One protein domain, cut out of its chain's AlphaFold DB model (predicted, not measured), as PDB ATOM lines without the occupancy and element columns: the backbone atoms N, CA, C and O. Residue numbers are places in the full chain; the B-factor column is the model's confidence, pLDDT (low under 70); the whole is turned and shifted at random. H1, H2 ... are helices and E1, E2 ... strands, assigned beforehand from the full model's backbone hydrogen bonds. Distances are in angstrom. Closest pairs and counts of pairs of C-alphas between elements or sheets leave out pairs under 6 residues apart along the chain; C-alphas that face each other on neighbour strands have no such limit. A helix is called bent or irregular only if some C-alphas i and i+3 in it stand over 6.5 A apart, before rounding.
ATOM      1  N   GLU A   6     243.785 150.185 240.685       83.50
ATOM      2  CA  GLU A   6     242.412 150.681 240.715       83.50
ATOM      3  C   GLU A   6     241.806 150.474 242.107       83.50
ATOM      4  O   GLU A   6     242.071 149.458 242.755       83.50
ATOM      5  N   TYR A   7     241.000 151.424 242.576       76.88
ATOM      6  CA  TYR A   7     240.419 151.375 243.915       76.88
ATOM      7  C   TYR A   7     238.956 151.832 243.948       76.88
ATOM      8  O   TYR A   7     238.478 152.591 243.099       76.88
ATOM      9  N   VAL A   8     238.246 151.329 244.958       81.31
ATOM     10  CA  VAL A   8     236.865 151.677 245.306       81.31
ATOM     11  C   VAL A   8     236.890 152.342 246.675       81.31
ATOM     12  O   VAL A   8     237.552 151.848 247.586       81.31
ATOM     13  N   VAL A   9     236.192 153.465 246.812       79.50
ATOM     14  CA  VAL A   9     236.145 154.240 248.055       79.50
ATOM     15  C   VAL A   9     234.749 154.147 248.648       79.50
ATOM     16  O   VAL A   9     233.770 154.521 248.008       79.50
ATOM     17  N   GLU A  10     234.658 153.682 249.888       80.62
ATOM     18  CA  GLU A  10     233.452 153.802 250.702       80.62
ATOM     19  C   GLU A  10     233.615 155.006 251.633       80.62
ATOM     20  O   GLU A  10     234.607 155.127 252.355       80.62
ATOM     21  N   TRP A  11     232.675 155.943 251.560       81.06
ATOM     22  CA  TRP A  11     232.726 157.211 252.269       81.06
ATOM     23  C   TRP A  11     231.488 157.381 253.147       81.06
ATOM     24  O   TRP A  11     230.384 157.667 252.679       81.06
ATOM     25  N   ASP A  12     231.696 157.229 254.449       75.38
ATOM     26  CA  ASP A  12     230.632 157.259 255.453       75.38
ATOM     27  C   ASP A  12     230.398 158.653 256.066       75.38
ATOM     28  O   ASP A  12     229.614 158.790 257.000       75.38
ATOM     29  N   TRP A  13     231.069 159.698 255.573       75.56
ATOM     30  CA  TRP A  13     231.012 161.048 256.148       75.56
ATOM     31  C   TRP A  13     230.193 162.010 255.283       75.56
ATOM     32  O   TRP A  13     229.986 161.769 254.094       75.56
ATOM     33  N   ASP A  14     229.757 163.132 255.864       75.81
ATOM     34  CA  ASP A  14     228.971 164.145 255.151       75.81
ATOM     35  C   ASP A  14     229.682 164.653 253.879       75.81
ATOM     36  O   ASP A  14     230.853 165.064 253.904       75.81
ATOM     37  N   ILE A  15     228.943 164.626 252.765       72.31
ATOM     38  CA  ILE A  15     229.409 165.021 251.431       72.31
ATOM     39  C   ILE A  15     229.591 166.540 251.346       72.31
ATOM     40  O   ILE A  15     230.551 167.001 250.726       72.31
ATOM     41  N   ALA A  16     228.701 167.332 251.960       68.81
ATOM     42  CA  ALA A  16     228.716 168.790 251.807       68.81
ATOM     43  C   ALA A  16     230.017 169.399 252.347       68.81
ATOM     44  O   ALA A  16     230.630 170.252 251.701       68.81
ATOM     45  N   SER A  17     230.479 168.877 253.484       71.88
ATOM     46  CA  SER A  17     231.705 169.309 254.156       71.88
ATOM     47  C   SER A  17     232.999 168.907 253.425       71.88
ATOM     48  O   SER A  17     234.036 169.522 253.655       71.88
ATOM     49  N   ASN A  18     232.960 167.903 252.535       76.12
ATOM     50  CA  ASN A  18     234.148 167.308 251.894       76.12
ATOM     51  C   ASN A  18     234.082 167.284 250.356       76.12
ATOM     52  O   ASN A  18     234.822 166.549 249.697       76.12
ATOM     53  N   SER A  19     233.194 168.085 249.768       71.88
ATOM     54  CA  SER A  19     232.888 168.065 248.333       71.88
ATOM     55  C   SER A  19     234.114 168.271 247.431       71.88
ATOM     56  O   SER A  19     234.241 167.602 246.407       71.88
ATOM     57  N   GLU A  20     235.057 169.139 247.802       76.38
ATOM     58  CA  GLU A  20     236.274 169.398 247.017       76.38
ATOM     59  C   GLU A  20     237.206 168.174 246.959       76.38
ATOM     60  O   GLU A  20     237.702 167.809 245.891       76.38
ATOM     61  N   PHE A  21     237.381 167.481 248.086       80.75
ATOM     62  CA  PHE A  21     238.194 166.269 248.174       80.75
ATOM     63  C   PHE A  21     237.566 165.101 247.401       80.75
ATOM     64  O   PHE A  21     238.246 164.433 246.623       80.75
ATOM     65  N   LEU A  22     236.253 164.903 247.546       80.19
ATOM     66  CA  LEU A  22     235.519 163.851 246.840       80.19
ATOM     67  C   LEU A  22     235.521 164.058 245.317       80.19
ATOM     68  O   LEU A  22     235.665 163.092 244.565       80.19
ATOM     69  N   ASN A  23     235.440 165.311 244.851       77.81
ATOM     70  CA  ASN A  23     235.579 165.625 243.426       77.81
ATOM     71  C   ASN A  23     236.990 165.296 242.899       77.81
ATOM     72  O   ASN A  23     237.128 164.849 241.761       77.81
ATOM     73  N   ASN A  24     238.039 165.480 243.708       79.69
ATOM     74  CA  ASN A  24     239.406 165.119 243.320       79.69
ATOM     75  C   ASN A  24     239.611 163.600 243.263       79.69
ATOM     76  O   ASN A  24     240.243 163.122 242.325       79.69
ATOM     77  N   ILE A  25     239.030 162.848 244.204       81.25
ATOM     78  CA  ILE A  25     239.067 161.377 244.200       81.25
ATOM     79  C   ILE A  25     238.405 160.820 242.940       81.25
ATOM     80  O   ILE A  25     239.003 160.018 242.236       81.25
ATOM     81  N   ILE A  26     237.194 161.276 242.611       79.00
ATOM     82  CA  ILE A  26     236.461 160.774 241.438       79.00
ATOM     83  C   ILE A  26     237.152 161.139 240.115       79.00
ATOM     84  O   ILE A  26     236.966 160.453 239.114       79.00
ATOM     85  N   ARG A  27     237.949 162.216 240.092       77.44
ATOM     86  CA  ARG A  27     238.751 162.599 238.920       77.44
ATOM     87  C   ARG A  27     240.026 161.774 238.757       77.44
ATOM     88  O   ARG A  27     240.618 161.828 237.680       77.44
ATOM     89  N   ASP A  28     240.464 161.048 239.785       81.06
ATOM     90  CA  ASP A  28     241.593 160.133 239.657       81.06
ATOM     91  C   ASP A  28     241.216 159.009 238.686       81.06
ATOM     92  O   ASP A  28     240.220 158.311 238.871       81.06
ATOM     93  N   SER A  29     242.043 158.801 237.660       75.06
ATOM     94  CA  SER A  29     241.876 157.725 236.679       75.06
ATOM     95  C   SER A  29     241.828 156.325 237.302       75.06
ATOM     96  O   SER A  29     241.365 155.389 236.654       75.06
ATOM     97  N   ASN A  30     242.311 156.178 238.539       80.81
ATOM     98  CA  ASN A  30     242.326 154.916 239.274       80.81
ATOM     99  C   ASN A  30     241.091 154.708 240.165       80.81
ATOM    100  O   ASN A  30     240.869 153.590 240.630       80.81
ATOM    101  N   CYS A  31     240.279 155.741 240.407       81.62
ATOM    102  CA  CYS A  31     239.058 155.610 241.196       81.62
ATOM    103  C   CYS A  31     237.928 155.056 240.319       81.62
ATOM    104  O   CYS A  31     237.451 155.718 239.398       81.62
ATOM    105  N   ARG A  32     237.469 153.835 240.612       77.50
ATOM    106  CA  ARG A  32     236.402 153.173 239.841       77.50
ATOM    107  C   ARG A  32     235.006 153.456 240.376       77.50
ATOM    108  O   ARG A  32     234.061 153.532 239.595       77.50
ATOM    109  N   LEU A  33     234.870 153.596 241.692       80.50
ATOM    110  CA  LEU A  33     233.578 153.751 242.350       80.50
ATOM    111  C   LEU A  33     233.746 154.482 243.686       80.50
ATOM    112  O   LEU A  33     234.637 154.149 244.467       80.50
ATOM    113  N   LEU A  34     232.862 155.443 243.946       80.88
ATOM    114  CA  LEU A  34     232.687 156.080 245.250       80.88
ATOM    115  C   LEU A  34     231.288 155.727 245.765       80.88
ATOM    116  O   LEU A  34     230.297 156.022 245.097       80.88
ATOM    117  N   VAL A  35     231.209 155.118 246.943       79.00
ATOM    118  CA  VAL A  35     229.953 154.768 247.616       79.00
ATOM    119  C   VAL A  35     229.764 155.699 248.804       79.00
ATOM    120  O   VAL A  35     230.626 155.764 249.673       79.00
ATOM    121  N   THR A  36     228.643 156.416 248.859       75.44
ATOM    122  CA  THR A  36     228.324 157.352 249.949       75.44
ATOM    123  C   THR A  36     227.010 156.974 250.619       75.44
ATOM    124  O   THR A  36     226.021 156.755 249.919       75.44
ATOM    125  N   LYS A  37     226.964 156.954 251.956       66.44
ATOM    126  CA  LYS A  37     225.737 156.629 252.716       66.44
ATOM    127  C   LYS A  37     224.956 157.849 253.215       66.44
ATOM    128  O   LYS A  37     223.782 157.721 253.549       66.44
ATOM    129  N   LEU A  38     225.595 159.019 253.294       60.78
ATOM    130  CA  LEU A  38     225.045 160.218 253.935       60.78
ATOM    131  C   LEU A  38     225.225 161.456 253.046       60.78
ATOM    132  O   LEU A  38     226.345 161.791 252.677       60.78
ATOM    133  N   GLY A  39     224.129 162.164 252.754       60.91
ATOM    134  CA  GLY A  39     224.125 163.426 251.999       60.91
ATOM    135  C   GLY A  39     223.498 163.331 250.600       60.91
ATOM    136  O   GLY A  39     223.247 162.247 250.080       60.91
ATOM    137  N   LEU A  40     223.211 164.486 249.989       57.31
ATOM    138  CA  LEU A  40     222.679 164.573 248.623       57.31
ATOM    139  C   LEU A  40     223.829 164.501 247.604       57.31
ATOM    140  O   LEU A  40     224.757 165.309 247.647       57.31
ATOM    141  N   SER A  41     223.744 163.571 246.650       57.38
ATOM    142  CA  SER A  41     224.762 163.335 245.611       57.38
ATOM    143  C   SER A  41     224.940 164.491 244.613       57.38
ATOM    144  O   SER A  41     225.929 164.532 243.884       57.38
ATOM    145  N   SER A  42     224.039 165.480 244.616       57.41
ATOM    146  CA  SER A  42     224.093 166.675 243.760       57.41
ATOM    147  C   SER A  42     225.299 167.593 244.014       57.41
ATOM    148  O   SER A  42     225.550 168.494 243.218       57.41
ATOM    149  N   ALA A  43     226.063 167.371 245.088       55.84
ATOM    150  CA  ALA A  43     227.255 168.150 245.430       55.84
ATOM    151  C   ALA A  43     228.537 167.732 244.669       55.84
ATOM    152  O   ALA A  43     229.532 168.461 244.701       55.84
ATOM    153  N   ILE A  44     228.540 166.585 243.977       63.06
ATOM    154  CA  ILE A  44     229.721 166.046 243.281       63.06
ATOM    155  C   ILE A  44     229.545 166.194 241.766       63.06
ATOM    156  O   ILE A  44     228.897 165.383 241.104       63.06
ATOM    157  N   THR A  45     230.146 167.240 241.202       61.16
ATOM    158  CA  THR A  45     229.988 167.610 239.783       61.16
ATOM    159  C   THR A  45     230.893 166.824 238.838       61.16
ATOM    160  O   THR A  45     230.671 166.836 237.632       61.16
ATOM    161  N   SER A  46     231.917 166.138 239.354       62.34
ATOM    162  CA  SER A  46     232.893 165.406 238.539       62.34
ATOM    163  C   SER A  46     232.519 163.954 238.228       62.34
ATOM    164  O   SER A  46     233.333 163.239 237.648       62.34
ATOM    165  N   SER A  47     231.333 163.497 238.627       64.81
ATOM    166  CA  SER A  47     230.881 162.119 238.411       64.81
ATOM    167  C   SER A  47     230.392 161.896 236.971       64.81
ATOM    168  O   SER A  47     229.644 162.696 236.412       64.81
ATOM    169  N   PHE A  48     230.807 160.786 236.350       67.81
ATOM    170  CA  PHE A  48     230.319 160.396 235.017       67.81
ATOM    171  C   PHE A  48     228.884 159.850 235.059       67.81
ATOM    172  O   PHE A  48     228.109 160.072 234.122       67.81
ATOM    173  N   ALA A  49     228.544 159.165 236.153       72.62
ATOM    174  CA  ALA A  49     227.224 158.644 236.465       72.62
ATOM    175  C   ALA A  49     227.011 158.632 237.988       72.62
ATOM    176  O   ALA A  49     227.959 158.416 238.743       72.62
ATOM    177  N   THR A  50     225.774 158.842 238.438       75.88
ATOM    178  CA  THR A  50     225.370 158.725 239.849       75.88
ATOM    179  C   THR A  50     224.182 157.787 239.963       75.88
ATOM    180  O   THR A  50     223.240 157.891 239.182       75.88
ATOM    181  N   LEU A  51     224.223 156.864 240.922       76.38
ATOM    182  CA  LEU A  51     223.119 155.958 241.216       76.38
ATOM    183  C   LEU A  51     222.510 156.357 242.561       76.38
ATOM    184  O   LEU A  51     223.183 156.291 243.586       76.38
ATOM    185  N   ASN A  52     221.249 156.780 242.550       77.25
ATOM    186  CA  ASN A  52     220.527 157.213 243.742       77.25
ATOM    187  C   ASN A  52     219.386 156.239 244.045       77.25
ATOM    188  O   ASN A  52     218.620 155.899 243.149       77.25
ATOM    189  N   SER A  53     219.218 155.842 245.307       71.31
ATOM    190  CA  SER A  53     218.018 155.106 245.729       71.31
ATOM    191  C   SER A  53     216.790 156.013 245.643       71.31
ATOM    192  O   SER A  53     216.845 157.163 246.088       71.31
ATOM    193  N   LEU A  54     215.685 155.504 245.097       74.12
ATOM    194  CA  LEU A  54     214.385 156.173 245.152       74.12
ATOM    195  C   LEU A  54     213.591 155.713 246.396       74.12
ATOM    196  O   LEU A  54     213.985 154.740 247.041       74.12
ATOM    197  N   PRO A  55     212.507 156.423 246.774       67.38
ATOM    198  CA  PRO A  55     211.620 156.014 247.870       67.38
ATOM    199  C   PRO A  55     210.853 154.717 247.581       67.38
ATOM    200  O   PRO A  55     210.408 154.053 248.515       67.38
ATOM    201  N   ASP A  56     210.691 154.378 246.300       68.31
ATOM    202  CA  ASP A  56     210.031 153.155 245.861       68.31
ATOM    203  C   ASP A  56     210.959 151.948 246.031       68.31
ATOM    204  O   ASP A  56     212.153 151.983 245.719       68.31
ATOM    205  N   LEU A  57     210.388 150.868 246.565       63.06
ATOM    206  CA  LEU A  57     211.128 149.678 246.961       63.06
ATOM    207  C   LEU A  57     211.806 149.039 245.742       63.06
ATOM    208  O   LEU A  57     211.159 148.812 244.726       63.06
ATOM    209  N   ALA A  58     213.099 148.736 245.872       64.06
ATOM    210  CA  ALA A  58     213.922 148.139 244.818       64.06
ATOM    211  C   ALA A  58     214.058 148.977 243.530       64.06
ATOM    212  O   ALA A  58     214.428 148.430 242.499       64.06
ATOM    213  N   ILE A  59     213.836 150.295 243.569       74.62
ATOM    214  CA  ILE A  59     214.087 151.168 242.414       74.62
ATOM    215  C   ILE A  59     215.265 152.105 242.706       74.62
ATOM    216  O   ILE A  59     215.291 152.826 243.707       74.62
ATOM    217  N   ALA A  60     216.246 152.124 241.806       80.56
ATOM    218  CA  ALA A  60     217.362 153.062 241.831       80.56
ATOM    219  C   ALA A  60     217.388 153.898 240.547       80.56
ATOM    220  O   ALA A  60     217.204 153.383 239.453       80.56
ATOM    221  N   ARG A  61     217.650 155.199 240.658       80.62
ATOM    222  CA  ARG A  61     217.786 156.105 239.516       80.62
ATOM    223  C   ARG A  61     219.250 156.290 239.156       80.62
ATOM    224  O   ARG A  61     220.019 156.827 239.954       80.62
ATOM    225  N   LEU A  62     219.621 155.900 237.943       81.25
ATOM    226  CA  LEU A  62     220.916 156.194 237.343       81.25
ATOM    227  C   LEU A  62     220.841 157.535 236.604       81.25
ATOM    228  O   LEU A  62     220.151 157.640 235.592       81.25
ATOM    229  N   ASN A  63     221.565 158.550 237.073       76.50
ATOM    230  CA  ASN A  63     221.736 159.817 236.365       76.50
ATOM    231  C   ASN A  63     223.096 159.845 235.670       76.50
ATOM    232  O   ASN A  63     224.136 159.739 236.321       76.50
ATOM    233  N   LEU A  64     223.091 160.032 234.356       75.69
ATOM    234  CA  LEU A  64     224.291 160.218 233.549       75.69
ATOM    235  C   LEU A  64     224.634 161.711 233.429       75.69
ATOM    236  O   LEU A  64     223.756 162.576 233.449       75.69
ATOM    237  N   SER A  65     225.919 162.020 233.250       65.69
ATOM    238  CA  SER A  65     226.435 163.396 233.091       65.69
ATOM    239  C   SER A  65     225.798 164.202 231.942       65.69
ATOM    240  O   SER A  65     225.835 165.430 231.953       65.69
ATOM    241  N   ASN A  66     225.158 163.537 230.976       64.62
ATOM    242  CA  ASN A  66     224.454 164.136 229.838       64.62
ATOM    243  C   ASN A  66     222.952 164.407 230.091       64.62
ATOM    244  O   ASN A  66     222.191 164.504 229.133       64.62
ATOM    245  N   GLN A  67     222.523 164.538 231.352       62.81
ATOM    246  CA  GLN A  67     221.131 164.811 231.770       62.81
ATOM    247  C   GLN A  67     220.109 163.705 231.447       62.81
ATOM    248  O   GLN A  67     218.907 163.921 231.585       62.81
ATOM    249  N   HIS A  68     220.556 162.505 231.074       72.88
ATOM    250  CA  HIS A  68     219.675 161.344 230.977       72.88
ATOM    251  C   HIS A  68     219.558 160.644 232.335       72.88
ATOM    252  O   HIS A  68     220.568 160.299 232.952       72.88
ATOM    253  N   SER A  69     218.322 160.416 232.783       76.81
ATOM    254  CA  SER A  69     218.006 159.608 233.964       76.81
ATOM    255  C   SER A  69     217.287 158.325 233.554       76.81
ATOM    256  O   SER A  69     216.316 158.388 232.797       76.81
ATOM    257  N   LEU A  70     217.739 157.186 234.070       78.56
ATOM    258  CA  LEU A  70     217.114 155.878 233.883       78.56
ATOM    259  C   LEU A  70     216.714 155.316 235.248       78.56
ATOM    260  O   LEU A  70     217.558 155.223 236.140       78.56
ATOM    261  N   ASP A  71     215.451 154.930 235.396       80.38
ATOM    262  CA  ASP A  71     214.984 154.216 236.582       80.38
ATOM    263  C   ASP A  71     215.243 152.718 236.382       80.38
ATOM    264  O   ASP A  71     214.805 152.119 235.399       80.38
ATOM    265  N   LEU A  72     216.032 152.146 237.286       73.19
ATOM    266  CA  LEU A  72     216.445 150.752 237.311       73.19
ATOM    267  C   LEU A  72     215.655 150.035 238.400       73.19
ATOM    268  O   LEU A  72     215.786 150.360 239.581       73.19
TER     269      LEU A  72
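AT A GLANCE: This is residues 6 to 72 of the 475 residues of an uncharacterized protein of Candidatus Poseidoniaceae archaeon (UniProt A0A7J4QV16). A small antiparallel sheet, E3 E4 E5, stands side by side with a parallel pair of strands, E1 E2, in a broken row in which E2 and E3 are near each other but not paired. The one helix, H1, covers one face of the pair and packs mainly on E2, while the three-strand sheet has no named helix over it; the long link of residues 37 to 48 folds back from the pair to that sheet on the side where H1 lies. The printed part has 67 residues, with one named helix and five named strands in the order E1 H1 E2 E3 E4 E5, and the class is mixed, helices and strands. The whole is compact, with a radius of gyration of the C-alphas of 12.1 A and spans of 30 by 23 by 20 A.

IN THESE COORDINATES: In the three-strand sheet, E3 is residues 49 to 53 and measures 13.5 A from first to last C-alpha, beginning with C-alpha 49 at (227.224, 158.644, 236.465). E4 is residues 59 to 64 and measures 16.3 A. E5 is residues 69 to 72 and measures 9.6 A, ending with C-alpha 72 at (216.445, 150.752, 237.311). In the pair, E1 is residues 7 to 11 and measures 12.8 A, beginning with C-alpha 7 at (240.419, 151.375, 243.915). E2 is residues 31 to 36 and measures 14.0 A. H1 is residues 16 to 27 and measures 17.5 A; it is irregular, with C-alphas 17 and 20 8.5 A apart, and its line is a rough one.

HOW THE PARTS SIT: E3, E4 and E5 form a meander, each strand the antiparallel neighbour of the one before; E3 and E5 are the edge strands and E4 is the inner one. E3 and E4 are a hairpin with 159 degrees between their directions, and N 50 and O 63 are 2.8 A apart, within hydrogen-bond range, as are N 61 and O 52 at 2.8 A. E4 and E5 are a hairpin too, at 150 degrees, with N 62 and O 70 within hydrogen-bond range at 2.8 A. E2 and E3 are near each other, with 6 pairs of C-alphas within 10 A and no pair within 8 A. E1 and E2 are parallel neighbours with 16 degrees between their directions; the C-alphas of Val 9 and Leu 34, which face each other, are 4.8 A apart, and N 11 and O 35 are within hydrogen-bond range at 2.8 A. E1, H1 and E2 make a strand-helix-strand unit, two parallel neighbour strands with a helix between them along the chain, and its crossover is right-handed. H1 touches E2, and their closest C-alphas, those of Ile 25 and Cys 31, are 6.5 A apart. H1 and E1 are near each other, with 5 pairs of C-alphas within 10 A. H1 is not on the sheet E3 E4 E5. Within H1, 6 of 8 O i to N i+4 pairs are within hydrogen-bond range.

THE WHOLE: The two C-alphas farthest apart, those of Ser 29 and Asp 56, are 33.5 A from each other. The first and last printed C-alphas, those of Glu 6 and Leu 72, are 26.2 A apart. The printed part has no cut. The link from E2 to E3, 12 residues, is long, and the links E1 to H1, H1 to E2, E3 to E4 and E4 to E5 are tight. The mean pLDDT of the printed part is 73.2, and 20 residues are under 70: residue 16, residues 37 to 48, residues 55 to 58 and residues 65 to 67.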